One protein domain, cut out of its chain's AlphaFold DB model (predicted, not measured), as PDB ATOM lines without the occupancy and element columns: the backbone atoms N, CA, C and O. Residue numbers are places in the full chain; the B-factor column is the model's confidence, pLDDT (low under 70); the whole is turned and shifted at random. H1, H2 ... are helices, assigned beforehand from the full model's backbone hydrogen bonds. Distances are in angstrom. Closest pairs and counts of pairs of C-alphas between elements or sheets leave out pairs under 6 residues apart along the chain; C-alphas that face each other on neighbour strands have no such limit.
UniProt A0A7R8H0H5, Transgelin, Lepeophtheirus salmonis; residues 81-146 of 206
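AT A GLANCE: This is residues 81 to 146 of the 206 residues of the protein "Transgelin" of Lepeophtheirus salmonis (UniProt A0A7R8H0H5). Helices H2 and H3 lie side by side and run the same way, while the long link of residues 100 to 112, with no named element, runs back along the outside of the pair from the end of H2 to the beginning of H3. Short H1 sits near where both begin, and short H4 packs on residues 117 to 121 of H3. The printed part has 66 residues with four named helices, H1 to H4, and no named strand: all helix, compact, with a radius of gyration of the C-alphas of 11.1 A and spans of 28 by 24 by 20 A.

IN THESE COORDINATES: H1 is residues 82 to 87, 8.6 A long, from C-alpha 82 at (38.498, -12.104, 35.796). H2 is residues 90 to 99, 14.6 A. H3 is residues 113 to 129, 24.8 A. H4 is residues 140 to 144, 6.1 A, to C-alpha 144 at (41.766, -9.903, 47.128).

HOW THE PARTS SIT: H1 and H4 only just touch, with 3 pairs of C-alphas within 8 A, the closest Gln 87 and Phe 144 at 5.0 A. H2 and H3 touch at a shallow tilt of 19 degrees, the same way; their closest C-alphas, Cys 93 and Phe 123, are 5.7 A apart. H3 touches H4 with residues 117 to 121 alone, closest at C-alphas 120 and 140, 5.8 A. H2 and H4 are apart. Every O i to N i+4 pair is within hydrogen-bond range in H1, H2 and H4, and 12 of 13 in H3.

THE WHOLE: The printed part has no cut. The link from H2 to H3 is long, 13 residues. The pLDDT is under 70 at residue 82 and residues 133 to 146.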
ATOM      1  N   ASP A  81      34.122  -9.893  35.308       72.56
ATOM      2  CA  ASP A  81      35.550  -9.728  35.033       72.56
ATOM      3  C   ASP A  81      36.391 -10.781  35.779       72.56
ATOM      4  O   ASP A  81      36.015 -11.270  36.846       72.56
ATOM      5  N   PHE A  82      37.563 -11.118  35.226       69.31
ATOM      6  CA  PHE A  82      38.498 -12.104  35.796       69.31
ATOM      7  C   PHE A  82      38.812 -11.840  37.279       69.31
ATOM      8  O   PHE A  82      38.875 -12.764  38.092       69.31
ATOM      9  N   GLU A  83      38.958 -10.558  37.622       72.25
ATOM     10  CA  GLU A  83      39.216 -10.070  38.975       72.25
ATOM     11  C   GLU A  83      38.058 -10.435  39.925       72.25
ATOM     12  O   GLU A  83      38.293 -11.081  40.945       72.25
ATOM     13  N   GLU A  84      36.804 -10.137  39.565       73.19
ATOM     14  CA  GLU A  84      35.621 -10.431  40.391       73.19
ATOM     15  C   GLU A  84      35.401 -11.941  40.593       73.19
ATOM     16  O   GLU A  84      35.046 -12.395  41.687       73.19
ATOM     17  N   ILE A  85      35.635 -12.745  39.551       73.69
ATOM     18  CA  ILE A  85      35.446 -14.204  39.592       73.69
ATOM     19  C   ILE A  85      36.416 -14.854  40.596       73.69
ATOM     20  O   ILE A  85      36.019 -15.747  41.352       73.69
ATOM     21  N   LEU A  86      37.673 -14.397  40.643       73.25
ATOM     22  CA  LEU A  86      38.700 -14.954  41.530       73.25
ATOM     23  C   LEU A  86      38.717 -14.335  42.935       73.25
ATOM     24  O   LEU A  86      38.961 -15.060  43.902       73.25
ATOM     25  N   GLN A  87      38.409 -13.042  43.077       71.12
ATOM     26  CA  GLN A  87      38.438 -12.299  44.348       71.12
ATOM     27  C   GLN A  87      37.561 -12.929  45.447       71.12
ATOM     28  O   GLN A  87      37.877 -12.847  46.634       71.12
ATOM     29  N   ASN A  88      36.483 -13.620  45.065       72.69
ATOM     30  CA  ASN A  88      35.593 -14.325  45.992       72.69
ATOM     31  C   ASN A  88      36.222 -15.588  46.636       72.69
ATOM     32  O   ASN A  88      35.686 -16.123  47.611       72.69
ATOM     33  N   GLY A  89      37.312 -16.129  46.077       77.44
ATOM     34  CA  GLY A  89      37.986 -17.353  46.544       77.44
ATOM     35  C   GLY A  89      37.209 -18.666  46.335       77.44
ATOM     36  O   GLY A  89      37.783 -19.747  46.438       77.44
ATOM     37  N   VAL A  90      35.918 -18.605  45.995       83.81
ATOM     38  CA  VAL A  90      35.017 -19.763  45.832       83.81
ATOM     39  C   VAL A  90      35.492 -20.714  44.734       83.81
ATOM     40  O   VAL A  90      35.545 -21.925  44.940       83.81
ATOM     41  N   ILE A  91      35.869 -20.162  43.579       83.75
ATOM     42  CA  ILE A  91      36.347 -20.920  42.416       83.75
ATOM     43  C   ILE A  91      37.646 -21.669  42.739       83.75
ATOM     44  O   ILE A  91      37.777 -22.840  42.394       83.75
ATOM     45  N   LEU A  92      38.557 -21.042  43.488       83.00
ATOM     46  CA  LEU A  92      39.787 -21.677  43.970       83.00
ATOM     47  C   LEU A  92      39.488 -22.828  44.939       83.00
ATOM     48  O   LEU A  92      40.078 -23.904  44.827       83.00
ATOM     49  N   CYS A  93      38.521 -22.650  45.845       84.19
ATOM     50  CA  CYS A  93      38.085 -23.719  46.742       84.19
ATOM     51  C   CYS A  93      37.468 -24.909  45.985       84.19
ATOM     52  O   CYS A  93      37.772 -26.062  46.302       84.19
ATOM     53  N   LYS A  94      36.639 -24.648  44.964       84.00
ATOM     54  CA  LYS A  94      36.082 -25.687  44.078       84.00
ATOM     55  C   LYS A  94      37.179 -26.415  43.293       84.00
ATOM     56  O   LYS A  94      37.192 -27.645  43.282       84.00
ATOM     57  N   LEU A  95      38.119 -25.673  42.705       83.94
ATOM     58  CA  LEU A  95      39.257 -26.212  41.956       83.94
ATOM     59  C   LEU A  95      40.096 -27.157  42.825       83.94
ATOM     60  O   LEU A  95      40.417 -28.268  42.410       83.94
ATOM     61  N   MET A  96      40.385 -26.760  44.065       84.06
ATOM     62  CA  MET A  96      41.148 -27.601  44.981       84.06
ATOM     63  C   MET A  96      40.395 -28.870  45.389       84.06
ATOM     64  O   MET A  96      40.997 -29.935  45.468       84.06
ATOM     65  N   ASN A  97      39.075 -28.791  45.575       86.31
ATOM     66  CA  ASN A  97      38.245 -29.965  45.856       86.31
ATOM     67  C   ASN A  97      38.120 -30.934  44.658       86.31
ATOM     68  O   ASN A  97      37.865 -32.115  44.888       86.31
ATOM     69  N   LYS A  98      38.321 -30.485  43.406       83.19
ATOM     70  CA  LYS A  98      38.461 -31.379  42.233       83.19
ATOM     71  C   LYS A  98      39.801 -32.130  42.242       83.19
ATOM     72  O   LYS A  98      39.831 -33.297  41.871       83.19
ATOM     73  N   ILE A  99      40.889 -31.482  42.670       81.81
ATOM     74  CA  ILE A  99      42.236 -32.084  42.748       81.81
ATOM     75  C   ILE A  99      42.358 -33.025  43.959       81.81
ATOM     76  O   ILE A  99      42.943 -34.100  43.860       81.81
ATOM     77  N   SER A 100      41.802 -32.625  45.104       76.25
ATOM     78  CA  SER A 100      41.843 -33.369  46.364       76.25
ATOM     79  C   SER A 100      40.465 -33.325  47.047       76.25
ATOM     80  O   SER A 100      40.118 -32.324  47.689       76.25
ATOM     81  N   PRO A 101      39.632 -34.374  46.897       80.00
ATOM     82  CA  PRO A 101      38.260 -34.362  47.390       80.00
ATOM     83  C   PRO A 101      38.220 -34.291  48.920       80.00
ATOM     84  O   PRO A 101      38.702 -35.180  49.619       80.00
ATOM     85  N   GLY A 102      37.610 -33.225  49.443       81.19
ATOM     86  CA  GLY A 102      37.496 -32.968  50.881       81.19
ATOM     87  C   GLY A 102      38.578 -32.053  51.464       81.19
ATOM     88  O   GLY A 102      38.517 -31.758  52.658       81.19
ATOM     89  N   ALA A 103      39.515 -31.549  50.651       78.06
ATOM     90  CA  ALA A 103      40.554 -30.621  51.101       78.06
ATOM     91  C   ALA A 103      39.994 -29.322  51.715       78.06
ATOM     92  O   ALA A 103      40.578 -28.782  52.655       78.06
ATOM     93  N   ILE A 104      38.854 -28.823  51.216       81.31
ATOM     94  CA  ILE A 104      38.195 -27.607  51.717       81.31
ATOM     95  C   ILE A 104      36.707 -27.893  51.940       81.31
ATOM     96  O   ILE A 104      35.871 -27.737  51.050       81.31
ATOM     97  N   SER A 105      36.366 -28.292  53.166       74.06
ATOM     98  CA  SER A 105      35.001 -28.672  53.566       74.06
ATOM     99  C   SER A 105      34.065 -27.496  53.874       74.06
ATOM    100  O   SER A 105      32.857 -27.692  54.003       74.06
ATOM    101  N   LYS A 106      34.597 -26.276  54.029       78.69
ATOM    102  CA  LYS A 106      33.829 -25.069  54.371       78.69
ATOM    103  C   LYS A 106      34.363 -23.861  53.602       78.69
ATOM    104  O   LYS A 106      35.444 -23.371  53.904       78.69
ATOM    105  N   PHE A 107      33.566 -23.362  52.664       84.00
ATOM    106  CA  PHE A 107      33.737 -22.061  52.016       84.00
ATOM    107  C   PHE A 107      32.374 -21.354  51.933       84.00
ATOM    108  O   PHE A 107      31.325 -21.985  52.092       84.00
ATOM    109  N   LYS A 108      32.372 -20.032  51.749       83.31
ATOM    110  CA  LYS A 108      31.164 -19.203  51.637       83.31
ATOM    111  C   LYS A 108      31.050 -18.637  50.231       83.31
ATOM    112  O   LYS A 108      31.940 -17.918  49.797       83.31
ATOM    113  N   GLU A 109      29.949 -18.930  49.542       79.19
ATOM    114  CA  GLU A 109      29.737 -18.462  48.163       79.19
ATOM    115  C   GLU A 109      29.421 -16.965  48.062       79.19
ATOM    116  O   GLU A 109      29.705 -16.341  47.046       79.19
ATOM    117  N   LYS A 110      28.806 -16.395  49.105       77.19
ATOM    118  CA  LYS A 110      28.427 -14.979  49.199       77.19
ATOM    119  C   LYS A 110      28.588 -14.507  50.642       77.19
ATOM    120  O   LYS A 110      28.276 -15.251  51.573       77.19
ATOM    121  N   GLY A 111      29.044 -13.273  50.828       78.69
ATOM    122  CA  GLY A 111      29.231 -12.665  52.144       78.69
ATOM    123  C   GLY A 111      29.989 -11.336  52.069       78.69
ATOM    124  O   GLY A 111      30.375 -10.917  50.980       78.69
ATOM    125  N   PRO A 112      30.209 -10.659  53.208       79.94
ATOM    126  CA  PRO A 112      31.123  -9.523  53.285       79.94
ATOM    127  C   PRO A 112      32.566  -9.954  52.975       79.94
ATOM    128  O   PRO A 112      32.954 -11.084  53.270       79.94
ATOM    129  N   ALA A 113      33.370  -9.014  52.465       78.81
ATOM    130  CA  ALA A 113      34.778  -9.180  52.079       78.81
ATOM    131  C   ALA A 113      35.612 -10.083  53.013       78.81
ATOM    132  O   ALA A 113      36.310 -10.983  52.553       78.81
ATOM    133  N   PHE A 114      35.488  -9.892  54.329       80.44
ATOM    134  CA  PHE A 114      36.216 -10.665  55.339       80.44
ATOM    135  C   PHE A 114      35.962 -12.184  55.259       80.44
ATOM    136  O   PHE A 114      36.900 -12.972  55.341       80.44
ATOM    137  N   LEU A 115      34.714 -12.611  55.028       83.12
ATOM    138  CA  LEU A 115      34.365 -14.033  54.885       83.12
ATOM    139  C   LEU A 115      34.881 -14.631  53.564       83.12
ATOM    140  O   LEU A 115      35.134 -15.831  53.490       83.12
ATOM    141  N   LEU A 116      35.071 -13.805  52.533       81.56
ATOM    142  CA  LEU A 116      35.659 -14.222  51.257       81.56
ATOM    143  C   LEU A 116      37.189 -14.353  51.369       81.56
ATOM    144  O   LEU A 116      37.763 -15.308  50.849       81.56
ATOM    145  N   MET A 117      37.848 -13.485  52.145       79.81
ATOM    146  CA  MET A 117      39.262 -13.653  52.514       79.81
ATOM    147  C   MET A 117      39.521 -14.958  53.290       79.81
ATOM    148  O   MET A 117      40.565 -15.587  53.109       79.81
ATOM    149  N   GLU A 118      38.587 -15.415  54.134       83.31
ATOM    150  CA  GLU A 118      38.712 -16.722  54.800       83.31
ATOM    151  C   GLU A 118      38.700 -17.900  53.809       83.31
ATOM    152  O   GLU A 118      39.455 -18.854  54.016       83.31
ATOM    153  N   ASN A 119      37.941 -17.819  52.705       85.31
ATOM    154  CA  ASN A 119      37.984 -18.825  51.631       85.31
ATOM    155  C   ASN A 119      39.400 -18.936  51.042       85.31
ATOM    156  O   ASN A 119      39.932 -20.037  50.906       85.31
ATOM    157  N   ILE A 120      40.030 -17.797  50.736       83.69
ATOM    158  CA  ILE A 120      41.382 -17.760  50.162       83.69
ATOM    159  C   ILE A 120      42.399 -18.351  51.152       83.69
ATOM    160  O   ILE A 120      43.198 -19.209  50.786       83.69
ATOM    161  N   ASN A 121      42.311 -17.998  52.439       85.12
ATOM    162  CA  ASN A 121      43.151 -18.603  53.479       85.12
ATOM    163  C   ASN A 121      42.934 -20.125  53.622       85.12
ATOM    164  O   ASN A 121      43.880 -20.852  53.934       85.12
ATOM    165  N   ALA A 122      41.713 -20.628  53.412       85.69
ATOM    166  CA  ALA A 122      41.429 -22.064  53.405       85.69
ATOM    167  C   ALA A 122      42.058 -22.764  52.188       85.69
ATOM    168  O   ALA A 122      42.659 -23.828  52.346       85.69
ATOM    169  N   PHE A 123      42.007 -22.136  51.009       85.12
ATOM    170  CA  PHE A 123      42.719 -22.594  49.817       85.12
ATOM    171  C   PHE A 123      44.233 -22.678  50.051       85.12
ATOM    172  O   PHE A 123      44.819 -23.735  49.832       85.12
ATOM    173  N   LEU A 124      44.860 -21.632  50.598       83.75
ATOM    174  CA  LEU A 124      46.301 -21.636  50.888       83.75
ATOM    175  C   LEU A 124      46.701 -22.743  51.880       83.75
ATOM    176  O   LEU A 124      47.733 -23.388  51.700       83.75
ATOM    177  N   LYS A 125      45.875 -23.028  52.896       85.69
ATOM    178  CA  LYS A 125      46.101 -24.160  53.816       85.69
ATOM    179  C   LYS A 125      46.038 -25.511  53.100       85.69
ATOM    180  O   LYS A 125      46.892 -26.359  53.348       85.69
ATOM    181  N   ALA A 126      45.067 -25.702  52.209       83.25
ATOM    182  CA  ALA A 126      44.962 -26.916  51.404       83.25
ATOM    183  C   ALA A 126      46.151 -27.068  50.437       83.25
ATOM    184  O   ALA A 126      46.686 -28.162  50.294       83.25
ATOM    185  N   VAL A 127      46.603 -25.974  49.816       82.00
ATOM    186  CA  VAL A 127      47.737 -25.943  48.875       82.00
ATOM    187  C   VAL A 127      49.053 -26.308  49.569       82.00
ATOM    188  O   VAL A 127      49.798 -27.150  49.066       82.00
ATOM    189  N   LYS A 128      49.284 -25.790  50.784       81.69
ATOM    190  CA  LYS A 128      50.400 -26.218  51.643       81.69
ATOM    191  C   LYS A 128      50.302 -27.700  52.026       81.69
ATOM    192  O   LYS A 128      51.301 -28.408  51.974       81.69
ATOM    193  N   ALA A 129      49.106 -28.190  52.369       80.06
ATOM    194  CA  ALA A 129      48.888 -29.605  52.696       80.06
ATOM    195  C   ALA A 129      49.075 -30.550  51.489       80.06
ATOM    196  O   ALA A 129      49.428 -31.710  51.673       80.06
ATOM    197  N   TYR A 130      48.877 -30.052  50.265       77.50
ATOM    198  CA  TYR A 130      49.155 -30.766  49.015       77.50
ATOM    199  C   TYR A 130      50.658 -30.808  48.662       77.50
ATOM    200  O   TYR A 130      51.060 -31.559  47.778       77.50
ATOM    201  N   GLY A 131      51.499 -30.036  49.360       75.88
ATOM    202  CA  GLY A 131      52.953 -30.024  49.179       75.88
ATOM    203  C   GLY A 131      53.492 -28.916  48.268       75.88
ATOM    204  O   GLY A 131      54.655 -28.979  47.878       75.88
ATOM    205  N   VAL A 132      52.688 -27.899  47.934       75.44
ATOM    206  CA  VAL A 132      53.187 -26.706  47.227       75.44
ATOM    207  C   VAL A 132      53.951 -25.806  48.216       75.44
ATOM    208  O   VAL A 132      53.419 -25.527  49.298       75.44
ATOM    209  N   PRO A 133      55.170 -25.338  47.881       69.44
ATOM    210  CA  PRO A 133      55.935 -24.412  48.716       69.44
ATOM    211  C   PRO A 133      55.180 -23.117  49.035       69.44
ATOM    212  O   PRO A 133      54.494 -22.549  48.190       69.44
ATOM    213  N   GLU A 134      55.354 -22.600  50.252       65.94
ATOM    214  CA  GLU A 134      54.736 -21.333  50.671       65.94
ATOM    215  C   GLU A 134      55.271 -20.118  49.896       65.94
ATOM    216  O   GLU A 134      54.521 -19.182  49.642       65.94
ATOM    217  N   GLU A 135      56.528 -20.167  49.451       65.75
ATOM    218  CA  GLU A 135      57.144 -19.163  48.563       65.75
ATOM    219  C   GLU A 135      56.461 -19.091  47.186       65.75
ATOM    220  O   GLU A 135      56.565 -18.095  46.473       65.75
ATOM    221  N   GLU A 136      55.735 -20.149  46.830       60.81
ATOM    222  CA  GLU A 136      55.038 -20.338  45.564       60.81
ATOM    223  C   GLU A 136      53.517 -20.344  45.763       60.81
ATOM    224  O   GLU A 136      52.776 -20.859  44.933       60.81
ATOM    225  N   ALA A 137      53.042 -19.757  46.865       64.50
ATOM    226  CA  ALA A 137      51.639 -19.521  47.159       64.50
ATOM    227  C   ALA A 137      51.403 -18.006  47.306       64.50
ATOM    228  O   ALA A 137      52.105 -17.324  48.046       64.50
ATOM    229  N   PHE A 138      50.419 -17.455  46.589       68.88
ATOM    230  CA  PHE A 138      50.088 -16.024  46.671       68.88
ATOM    231  C   PHE A 138      49.504 -15.661  48.046       68.88
ATOM    232  O   PHE A 138      48.881 -16.501  48.699       68.88
ATOM    233  N   GLN A 139      49.639 -14.408  48.492       63.28
ATOM    234  CA  GLN A 139      49.008 -13.996  49.746       63.28
ATOM    235  C   GLN A 139      47.528 -13.647  49.541       63.28
ATOM    236  O   GLN A 139      47.110 -13.145  48.500       63.28
ATOM    237  N   THR A 140      46.716 -13.865  50.574       65.81
ATOM    238  CA  THR A 140      45.291 -13.501  50.581       65.81
ATOM    239  C   THR A 140      44.997 -12.048  50.154       65.81
ATOM    240  O   THR A 140      44.123 -11.876  49.300       65.81
ATOM    241  N   PRO A 141      45.687 -10.999  50.661       60.00
ATOM    242  CA  PRO A 141      45.451  -9.624  50.205       60.00
ATOM    243  C   PRO A 141      45.890  -9.365  48.752       60.00
ATOM    244  O   PRO A 141      45.265  -8.550  48.080       60.00
ATOM    245  N   ASP A 142      46.900 -10.076  48.237       65.12
ATOM    246  CA  ASP A 142      47.424  -9.877  46.873       65.12
ATOM    247  C   ASP A 142      46.385 -10.183  45.793       65.12
ATOM    248  O   ASP A 142      46.250  -9.440  44.814       65.12
ATOM    249  N   LEU A 143      45.652 -11.282  46.001       63.28
ATOM    250  CA  LEU A 143      44.535 -11.690  45.158       63.28
ATOM    251  C   LEU A 143      43.283 -10.857  45.459       63.28
ATOM    252  O   LEU A 143      42.584 -10.453  44.533       63.28
ATOM    253  N   PHE A 144      42.998 -10.586  46.738       56.44
ATOM    254  CA  PHE A 144      41.766  -9.903  47.128       56.44
ATOM    255  C   PHE A 144      41.728  -8.429  46.697       56.44
ATOM    256  O   PHE A 144      40.683  -7.948  46.274       56.44
ATOM    257  N   GLU A 145      42.838  -7.695  46.764       57.31
ATOM    258  CA  GLU A 145      42.872  -6.284  46.353       57.31
ATOM    259  C   GLU A 145      43.170  -6.087  44.852       57.31
ATOM    260  O   GLU A 145      43.333  -4.950  44.409       57.31
ATOM    261  N   ALA A 146      43.325  -7.174  44.081       57.31
ATOM    262  CA  ALA A 146      43.819  -7.191  42.695       57.31
ATOM    263  C   ALA A 146      45.182  -6.482  42.468       57.31
ATOM    264  O   ALA A 146      45.654  -6.352  41.338       57.31
TER     265      ALA A 146